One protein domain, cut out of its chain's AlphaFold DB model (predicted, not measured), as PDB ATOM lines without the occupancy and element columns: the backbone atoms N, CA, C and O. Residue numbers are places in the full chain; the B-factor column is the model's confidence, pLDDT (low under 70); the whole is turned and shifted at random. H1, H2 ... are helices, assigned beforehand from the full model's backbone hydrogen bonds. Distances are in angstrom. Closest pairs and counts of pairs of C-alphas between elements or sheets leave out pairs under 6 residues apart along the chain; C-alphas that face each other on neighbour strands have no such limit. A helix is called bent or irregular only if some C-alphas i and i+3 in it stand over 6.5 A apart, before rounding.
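AT A GLANCE: This is residues 237 to 304 of the 323 residues of the protein "Predicted protein" of Micromonas pusilla (strain CCMP1545) (UniProt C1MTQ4). The longest helix, H4, and the shorter H1 extend to opposite sides of the foot of a stem, and the short helices H2 and H3 make a small head at its other end. The stem is two long links side by side, within residues 247 to 257 and 273 to 287; the frame is open, and residues 295 to 304 of H4 stick out. The printed part has 68 residues with four named helices, in the order H1, H2, H3, H4, and no named strand; the class is all helix. The whole is loose, with a radius of gyration of the C-alphas of 14.4 A, and flat, spanning 41 by 37 by 17 A.

IN THESE COORDINATES: H4, residues 288 to 304, is 24.2 A from first to last C-alpha and ends with C-alpha 304 at (197.837, 151.964, 125.759). H3, residues 264 to 272, measures 13.9 A and is irregular: C-alphas 265 and 268 are 7.1 A apart. H2 is residues 258 to 261, with C-alpha 258 at (176.080, 170.517, 116.414). H1, residues 238 to 246, measures 12.2 A and begins with C-alpha 238 at (163.845, 148.169, 104.942).

HOW THE PARTS SIT: H4 touches no helix, and it is apart from H1, H2 and H3. H1 is likewise apart from H2 and H3. H2 and H3 only just touch, with 3 pairs of C-alphas within 8 A; the closest C-alphas, of Asp 259 and Arg 267, are 5.8 A apart. In H1 and H4 every O i to N i+4 pair is within hydrogen-bond range, in H3 3 of 5 are, and H2 is too short for such a pair.

THE WHOLE: The two C-alphas farthest apart, of Ser 237 and Ile 303, are 41.7 A apart. The printed part has no cut. The links H1 to H2, 11 residues, and H3 to H4, 15 residues, are long; the link H2 to H3 is tight. Mean pLDDT of the printed part is 82.3; residue 285, residues 288 to 291 and residues 293 to 304 are under 70.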
ATOM      1  N   SER A 237     165.528 149.897 100.703       96.00
ATOM      2  CA  SER A 237     164.473 149.048 101.253       96.00
ATOM      3  C   SER A 237     164.746 148.801 102.741       96.00
ATOM      4  O   SER A 237     165.890 148.871 103.202       96.00
ATOM      5  N   ARG A 238     163.701 148.474 103.510       93.56
ATOM      6  CA  ARG A 238     163.845 148.169 104.942       93.56
ATOM      7  C   ARG A 238     164.878 147.063 105.185       93.56
ATOM      8  O   ARG A 238     165.723 147.210 106.061       93.56
ATOM      9  N   ALA A 239     164.810 145.979 104.411       93.06
ATOM     10  CA  ALA A 239     165.724 144.847 104.542       93.06
ATOM     11  C   ALA A 239     167.164 145.229 104.173       93.06
ATOM     12  O   ALA A 239     168.094 144.836 104.871       93.06
ATOM     13  N   GLN A 240     167.346 146.042 103.127       94.00
ATOM     14  CA  GLN A 240     168.669 146.505 102.716       94.00
ATOM     15  C   GLN A 240     169.316 147.363 103.807       94.00
ATOM     16  O   GLN A 240     170.428 147.065 104.215       94.00
ATOM     17  N   LEU A 241     168.608 148.368 104.338       92.31
ATOM     18  CA  LEU A 241     169.153 149.231 105.391       92.31
ATOM     19  C   LEU A 241     169.523 148.438 106.652       92.31
ATOM     20  O   LEU A 241     170.593 148.644 107.215       92.31
ATOM     21  N   LEU A 242     168.658 147.512 107.080       91.12
ATOM     22  CA  LEU A 242     168.938 146.661 108.239       91.12
ATOM     23  C   LEU A 242     170.142 145.745 108.002       91.12
ATOM     24  O   LEU A 242     170.956 145.590 108.906       91.12
ATOM     25  N   GLY A 243     170.282 145.180 106.800       89.75
ATOM     26  CA  GLY A 243     171.447 144.380 106.427       89.75
ATOM     27  C   GLY A 243     172.743 145.191 106.457       89.75
ATOM     28  O   GLY A 243     173.731 144.730 107.015       89.75
ATOM     29  N   GLU A 244     172.731 146.417 105.930       90.69
ATOM     30  CA  GLU A 244     173.898 147.310 105.954       90.69
ATOM     31  C   GLU A 244     174.288 147.736 107.380       90.69
ATOM     32  O   GLU A 244     175.471 147.779 107.718       90.69
ATOM     33  N   ILE A 245     173.304 148.001 108.249       89.31
ATOM     34  CA  ILE A 245     173.549 148.261 109.675       89.31
ATOM     35  C   ILE A 245     174.130 147.011 110.350       89.31
ATOM     36  O   ILE A 245     175.120 147.120 111.069       89.31
ATOM     37  N   ALA A 246     173.561 145.827 110.095       86.25
ATOM     38  CA  ALA A 246     174.013 144.561 110.680       86.25
ATOM     39  C   ALA A 246     175.432 144.166 110.243       86.25
ATOM     40  O   ALA A 246     176.165 143.573 111.030       86.25
ATOM     41  N   ARG A 247     175.837 144.535 109.020       86.75
ATOM     42  CA  ARG A 247     177.216 144.378 108.528       86.75
ATOM     43  C   ARG A 247     178.208 145.331 109.194       86.75
ATOM     44  O   ARG A 247     179.407 145.099 109.107       86.75
ATOM     45  N   GLY A 248     177.722 146.381 109.858       85.56
ATOM     46  CA  GLY A 248     178.542 147.418 110.481       85.56
ATOM     47  C   GLY A 248     178.907 148.575 109.550       85.56
ATOM     48  O   GLY A 248     179.714 149.416 109.933       85.56
ATOM     49  N   HIS A 249     178.310 148.666 108.355       86.12
ATOM     50  CA  HIS A 249     178.597 149.751 107.404       86.12
ATOM     51  C   HIS A 249     178.038 151.106 107.857       86.12
ATOM     52  O   HIS A 249     178.531 152.151 107.436       86.12
ATOM     53  N   TRP A 250     177.016 151.098 108.717       90.56
ATOM     54  CA  TRP A 250     176.367 152.312 109.210       90.56
ATOM     55  C   TRP A 250     176.297 152.341 110.732       90.56
ATOM     56  O   TRP A 250     175.816 151.399 111.364       90.56
ATOM     57  N   GLY A 251     176.715 153.471 111.300       91.00
ATOM     58  CA  GLY A 251     176.416 153.854 112.674       91.00
ATOM     59  C   GLY A 251     175.148 154.706 112.738       91.00
ATOM     60  O   GLY A 251     174.834 155.458 111.814       91.00
ATOM     61  N   LEU A 252     174.410 154.600 113.840       92.75
ATOM     62  CA  LEU A 252     173.204 155.374 114.105       92.75
ATOM     63  C   LEU A 252     173.427 156.297 115.298       92.75
ATOM     64  O   LEU A 252     173.965 155.896 116.325       92.75
ATOM     65  N   CYS A 253     172.947 157.530 115.196       94.00
ATOM     66  CA  CYS A 253     172.920 158.469 116.310       94.00
ATOM     67  C   CYS A 253     171.686 159.367 116.225       94.00
ATOM     68  O   CYS A 253     171.091 159.561 115.161       94.00
ATOM     69  N   ARG A 254     171.316 159.991 117.345       92.00
ATOM     70  CA  ARG A 254     170.351 161.096 117.312       92.00
ATOM     71  C   ARG A 254     171.028 162.331 116.731       92.00
ATOM     72  O   ARG A 254     172.088 162.721 117.213       92.00
ATOM     73  N   GLY A 255     170.386 162.965 115.752       91.81
ATOM     74  CA  GLY A 255     170.838 164.258 115.241       91.81
ATOM     75  C   GLY A 255     170.867 165.321 116.342       91.81
ATOM     76  O   GLY A 255     169.997 165.346 117.216       91.81
ATOM     77  N   SER A 256     171.842 166.215 116.258       92.62
ATOM     78  CA  SER A 256     172.098 167.326 117.169       92.62
ATOM     79  C   SER A 256     172.160 168.650 116.403       92.62
ATOM     80  O   SER A 256     172.394 168.697 115.198       92.62
ATOM     81  N   VAL A 257     171.983 169.760 117.123       93.25
ATOM     82  CA  VAL A 257     172.279 171.097 116.602       93.25
ATOM     83  C   VAL A 257     173.742 171.243 116.180       93.25
ATOM     84  O   VAL A 257     174.006 171.985 115.237       93.25
ATOM     85  N   ALA A 258     174.672 170.520 116.810       91.56
ATOM     86  CA  ALA A 258     176.080 170.517 116.414       91.56
ATOM     87  C   ALA A 258     176.256 170.122 114.938       91.56
ATOM     88  O   ALA A 258     177.001 170.778 114.215       91.56
ATOM     89  N   ASP A 259     175.474 169.143 114.470       93.00
ATOM     90  CA  ASP A 259     175.532 168.619 113.099       93.00
ATOM     91  C   ASP A 259     175.104 169.673 112.052       93.00
ATOM     92  O   ASP A 259     175.418 169.562 110.870       93.00
ATOM     93  N   ILE A 260     174.383 170.715 112.482       92.88
ATOM     94  CA  ILE A 260     173.849 171.794 111.633       92.88
ATOM     95  C   ILE A 260     174.654 173.081 111.793       92.88
ATOM     96  O   ILE A 260     174.824 173.823 110.827       92.88
ATOM     97  N   ALA A 261     175.116 173.362 113.012       91.62
ATOM     98  CA  ALA A 261     175.867 174.564 113.340       91.62
ATOM     99  C   ALA A 261     177.338 174.480 112.908       91.62
ATOM    100  O   ALA A 261     177.944 175.524 112.685       91.62
ATOM    101  N   CYS A 262     177.893 173.269 112.792       90.44
ATOM    102  CA  CYS A 262     179.252 173.035 112.320       90.44
ATOM    103  C   CYS A 262     179.364 173.191 110.790       90.44
ATOM    104  O   CYS A 262     178.433 172.855 110.039       90.44
ATOM    105  N   ALA A 263     180.532 173.665 110.347       89.50
ATOM    106  CA  ALA A 263     180.904 173.735 108.938       89.50
ATOM    107  C   ALA A 263     180.795 172.345 108.283       89.50
ATOM    108  O   ALA A 263     181.160 171.353 108.919       89.50
ATOM    109  N   PRO A 264     180.287 172.241 107.039       90.12
ATOM    110  CA  PRO A 264     180.073 170.967 106.356       90.12
ATOM    111  C   PRO A 264     181.242 169.983 106.402       90.12
ATOM    112  O   PRO A 264     181.021 168.793 106.611       90.12
ATOM    113  N   GLU A 265     182.459 170.485 106.236       90.44
ATOM    114  CA  GLU A 265     183.688 169.703 106.133       90.44
ATOM    115  C   GLU A 265     184.053 169.044 107.469       90.44
ATOM    116  O   GLU A 265     184.552 167.925 107.491       90.44
ATOM    117  N   ALA A 266     183.725 169.697 108.586       91.00
ATOM    118  CA  ALA A 266     184.036 169.224 109.933       91.00
ATOM    119  C   ALA A 266     182.919 168.364 110.556       91.00
ATOM    120  O   ALA A 266     183.102 167.799 111.633       91.00
ATOM    121  N   ARG A 267     181.751 168.228 109.902       91.94
ATOM    122  CA  ARG A 267     180.607 167.475 110.458       91.94
ATOM    123  C   ARG A 267     180.932 166.010 110.717       91.94
ATOM    124  O   ARG A 267     180.494 165.471 111.726       91.94
ATOM    125  N   TYR A 268     181.668 165.371 109.807       89.94
ATOM    126  CA  TYR A 268     181.990 163.950 109.924       89.94
ATOM    127  C   TYR A 268     182.943 163.684 111.094       89.94
ATOM    128  O   TYR A 268     182.636 162.874 111.965       89.94
ATOM    129  N   GLU A 269     184.044 164.431 111.173       90.19
ATOM    130  CA  GLU A 269     185.013 164.329 112.271       90.19
ATOM    131  C   GLU A 269     184.380 164.702 113.616       90.19
ATOM    132  O   GLU A 269     184.524 163.974 114.597       90.19
ATOM    133  N   SER A 270     183.590 165.782 113.652       89.19
ATOM    134  CA  SER A 270     182.850 166.177 114.851       89.19
ATOM    135  C   SER A 270     181.856 165.105 115.300       89.19
ATOM    136  O   SER A 270     181.595 164.997 116.497       89.19
ATOM    137  N   LEU A 271     181.264 164.350 114.373       90.62
ATOM    138  CA  LEU A 271     180.344 163.272 114.708       90.62
ATOM    139  C   LEU A 271     181.095 162.072 115.293       90.62
ATOM    140  O   LEU A 271     180.673 161.564 116.334       90.62
ATOM    141  N   LEU A 272     182.210 161.671 114.672       89.00
ATOM    142  CA  LEU A 272     183.081 160.598 115.166       89.00
ATOM    143  C   LEU A 272     183.605 160.895 116.575       89.00
ATOM    144  O   LEU A 272     183.492 160.046 117.453       89.00
ATOM    145  N   GLY A 273     184.080 162.118 116.818       89.06
ATOM    146  CA  GLY A 273     184.564 162.546 118.135       89.06
ATOM    147  C   GLY A 273     183.468 162.798 119.175       89.06
ATOM    148  O   GLY A 273     183.782 163.081 120.323       89.06
ATOM    149  N   SER A 274     182.181 162.733 118.804       87.12
ATOM    150  CA  SER A 274     181.080 163.003 119.744       87.12
ATOM    151  C   SER A 274     180.627 161.792 120.556       87.12
ATOM    152  O   SER A 274     179.721 161.943 121.370       87.12
ATOM    153  N   GLU A 275     181.159 160.597 120.278       88.75
ATOM    154  CA  GLU A 275     180.799 159.324 120.936       88.75
ATOM    155  C   GLU A 275     179.298 158.949 120.867       88.75
ATOM    156  O   GLU A 275     178.857 157.954 121.432       88.75
ATOM    157  N   ARG A 276     178.477 159.704 120.122       91.50
ATOM    158  CA  ARG A 276     177.031 159.455 119.960       91.50
ATOM    159  C   ARG A 276     176.707 158.344 118.963       91.50
ATOM    160  O   ARG A 276     175.537 157.973 118.839       91.50
ATOM    161  N   LEU A 277     177.689 157.909 118.175       92.12
ATOM    162  CA  LEU A 277     177.510 156.901 117.137       92.12
ATOM    163  C   LEU A 277     177.446 155.507 117.758       92.12
ATOM    164  O   LEU A 277     178.411 155.027 118.340       92.12
ATOM    165  N   ALA A 278     176.311 154.843 117.573       91.50
ATOM    166  CA  ALA A 278     176.122 153.450 117.933       91.50
ATOM    167  C   ALA A 278     176.184 152.576 116.677       91.50
ATOM    168  O   ALA A 278     175.439 152.796 115.721       91.50
ATOM    169  N   PHE A 279     177.050 151.567 116.687       89.06
ATOM    170  CA  PHE A 279     177.139 150.553 115.635       89.06
ATOM    171  C   PHE A 279     176.462 149.261 116.089       89.06
ATOM    172  O   PHE A 279     176.357 148.998 117.290       89.06
ATOM    173  N   ALA A 280     176.011 148.445 115.134       85.94
ATOM    174  CA  ALA A 280     175.487 147.124 115.457       85.94
ATOM    175  C   ALA A 280     176.551 146.271 116.185       85.94
ATOM    176  O   ALA A 280     177.752 146.417 115.919       85.94
ATOM    177  N   PRO A 281     176.137 145.380 117.108       80.75
ATOM    178  CA  PRO A 281     177.032 144.383 117.681       80.75
ATOM    179  C   PRO A 281     177.681 143.542 116.581       80.75
ATOM    180  O   PRO A 281     177.079 143.315 115.531       80.75
ATOM    181  N   VAL A 282     178.896 143.053 116.835       76.88
ATOM    182  CA  VAL A 282     179.560 142.143 115.898       76.88
ATOM    183  C   VAL A 282     178.802 140.819 115.899       76.88
ATOM    184  O   VAL A 282     178.767 140.113 116.900       76.88
ATOM    185  N   THR A 283     178.185 140.504 114.770       77.19
ATOM    186  CA  THR A 283     177.517 139.226 114.499       77.19
ATOM    187  C   THR A 283     178.268 138.435 113.429       77.19
ATOM    188  O   THR A 283     179.172 138.967 112.779       77.19
ATOM    189  N   GLU A 284     177.853 137.190 113.178       71.00
ATOM    190  CA  GLU A 284     178.340 136.382 112.049       71.00
ATOM    191  C   GLU A 284     178.146 137.049 110.679       71.00
ATOM    192  O   GLU A 284     178.861 136.709 109.741       71.00
ATOM    193  N   MET A 285     177.240 138.026 110.561       61.75
ATOM    194  CA  MET A 285     177.027 138.799 109.333       61.75
ATOM    195  C   MET A 285     177.926 140.041 109.211       61.75
ATOM    196  O   MET A 285     177.838 140.753 108.213       61.75
ATOM    197  N   THR A 286     178.778 140.324 110.200       70.75
ATOM    198  CA  THR A 286     179.735 141.447 110.144       70.75
ATOM    199  C   THR A 286     180.855 141.110 109.172       70.75
ATOM    200  O   THR A 286     181.417 140.017 109.254       70.75
ATOM    201  N   GLU A 287     181.234 142.024 108.282       71.25
ATOM    202  CA  GLU A 287     182.363 141.761 107.384       71.25
ATOM    203  C   GLU A 287     183.663 141.534 108.173       71.25
ATOM    204  O   GLU A 287     183.946 142.225 109.156       71.25
ATOM    205  N   ASP A 288     184.468 140.560 107.742       69.75
ATOM    206  CA  ASP A 288     185.675 140.132 108.463       69.75
ATOM    207  C   ASP A 288     186.698 141.260 108.629       69.75
ATOM    208  O   ASP A 288     187.360 141.350 109.662       69.75
ATOM    209  N   PHE A 289     186.768 142.189 107.669       64.00
ATOM    210  CA  PHE A 289     187.597 143.390 107.784       64.00
ATOM    211  C   PHE A 289     187.216 144.247 109.004       64.00
ATOM    212  O   PHE A 289     188.095 144.683 109.745       64.00
ATOM    213  N   LEU A 290     185.919 144.446 109.269       65.75
ATOM    214  CA  LEU A 290     185.457 145.216 110.429       65.75
ATOM    215  C   LEU A 290     185.686 144.459 111.741       65.75
ATOM    216  O   LEU A 290     185.986 145.081 112.763       65.75
ATOM    217  N   ARG A 291     185.600 143.121 111.723       67.62
ATOM    218  CA  ARG A 291     185.982 142.297 112.884       67.62
ATOM    219  C   ARG A 291     187.464 142.461 113.205       67.62
ATOM    220  O   ARG A 291     187.806 142.652 114.370       67.62
ATOM    221  N   ASN A 292     188.317 142.432 112.184       71.12
ATOM    222  CA  ASN A 292     189.765 142.560 112.335       71.12
ATOM    223  C   ASN A 292     190.163 143.967 112.798       71.12
ATOM    224  O   ASN A 292     190.844 144.082 113.812       71.12
ATOM    225  N   ALA A 293     189.632 145.027 112.181       66.25
ATOM    226  CA  ALA A 293     189.897 146.410 112.596       66.25
ATOM    227  C   ALA A 293     189.492 146.680 114.058       66.25
ATOM    228  O   ALA A 293     190.162 147.415 114.783       66.25
ATOM    229  N   ARG A 294     188.398 146.065 114.528       64.81
ATOM    230  CA  ARG A 294     187.940 146.211 115.917       64.81
ATOM    231  C   ARG A 294     188.795 145.410 116.901       64.81
ATOM    232  O   ARG A 294     189.028 145.890 118.006       64.81
ATOM    233  N   ARG A 295     189.279 144.225 116.504       69.62
ATOM    234  CA  ARG A 295     190.271 143.456 117.278       69.62
ATOM    235  C   ARG A 295     191.581 144.230 117.410       69.62
ATOM    236  O   ARG A 295     192.101 144.326 118.513       69.62
ATOM    237  N   GLU A 296     192.058 144.836 116.327       69.00
ATOM    238  CA  GLU A 296     193.268 145.664 116.325       69.00
ATOM    239  C   GLU A 296     193.118 146.898 117.224       69.00
ATOM    240  O   GLU A 296     193.974 147.145 118.069       69.00
ATOM    241  N   MET A 297     192.002 147.633 117.130       62.94
ATOM    242  CA  MET A 297     191.749 148.778 118.019       62.94
ATOM    243  C   MET A 297     191.620 148.376 119.495       62.94
ATOM    244  O   MET A 297     192.077 149.115 120.365       62.94
ATOM    245  N   ALA A 298     191.032 147.214 119.795       68.12
ATOM    246  CA  ALA A 298     190.974 146.700 121.161       68.12
ATOM    247  C   ALA A 298     192.370 146.337 121.695       68.12
ATOM    248  O   ALA A 298     192.672 146.670 122.839       68.12
ATOM    249  N   ALA A 299     193.227 145.730 120.864       64.38
ATOM    250  CA  ALA A 299     194.603 145.394 121.232       64.38
ATOM    251  C   ALA A 299     195.463 146.652 121.455       64.38
ATOM    252  O   ALA A 299     196.240 146.724 122.400       64.38
ATOM    253  N   LEU A 300     195.284 147.689 120.630       63.91
ATOM    254  CA  LEU A 300     195.952 148.979 120.832       63.91
ATOM    255  C   LEU A 300     195.474 149.679 122.113       63.91
ATOM    256  O   LEU A 300     196.272 150.301 122.807       63.91
ATOM    257  N   GLY A 301     194.186 149.558 122.451       56.06
ATOM    258  CA  GLY A 301     193.622 150.107 123.683       56.06
ATOM    259  C   GLY A 301     194.098 149.401 124.958       56.06
ATOM    260  O   GLY A 301     194.262 150.066 125.981       56.06
ATOM    261  N   SER A 302     194.339 148.084 124.914       52.16
ATOM    262  CA  SER A 302     194.932 147.349 126.041       52.16
ATOM    263  C   SER A 302     196.399 147.720 126.234       52.16
ATOM    264  O   SER A 302     196.780 148.068 127.345       52.16
ATOM    265  N   ILE A 303     197.174 147.786 125.144       66.44
ATOM    266  CA  ILE A 303     198.575 148.230 125.182       66.44
ATOM    267  C   ILE A 303     198.671 149.653 125.745       66.44
ATOM    268  O   ILE A 303     199.453 149.899 126.652       66.44
ATOM    269  N   ALA A 304     197.831 150.584 125.276       54.81
ATOM    270  CA  ALA A 304     197.837 151.964 125.759       54.81
ATOM    271  C   ALA A 304     197.543 152.075 127.268       54.81
ATOM    272  O   ALA A 304     198.137 152.917 127.937       54.81
TER     273      ALA A 304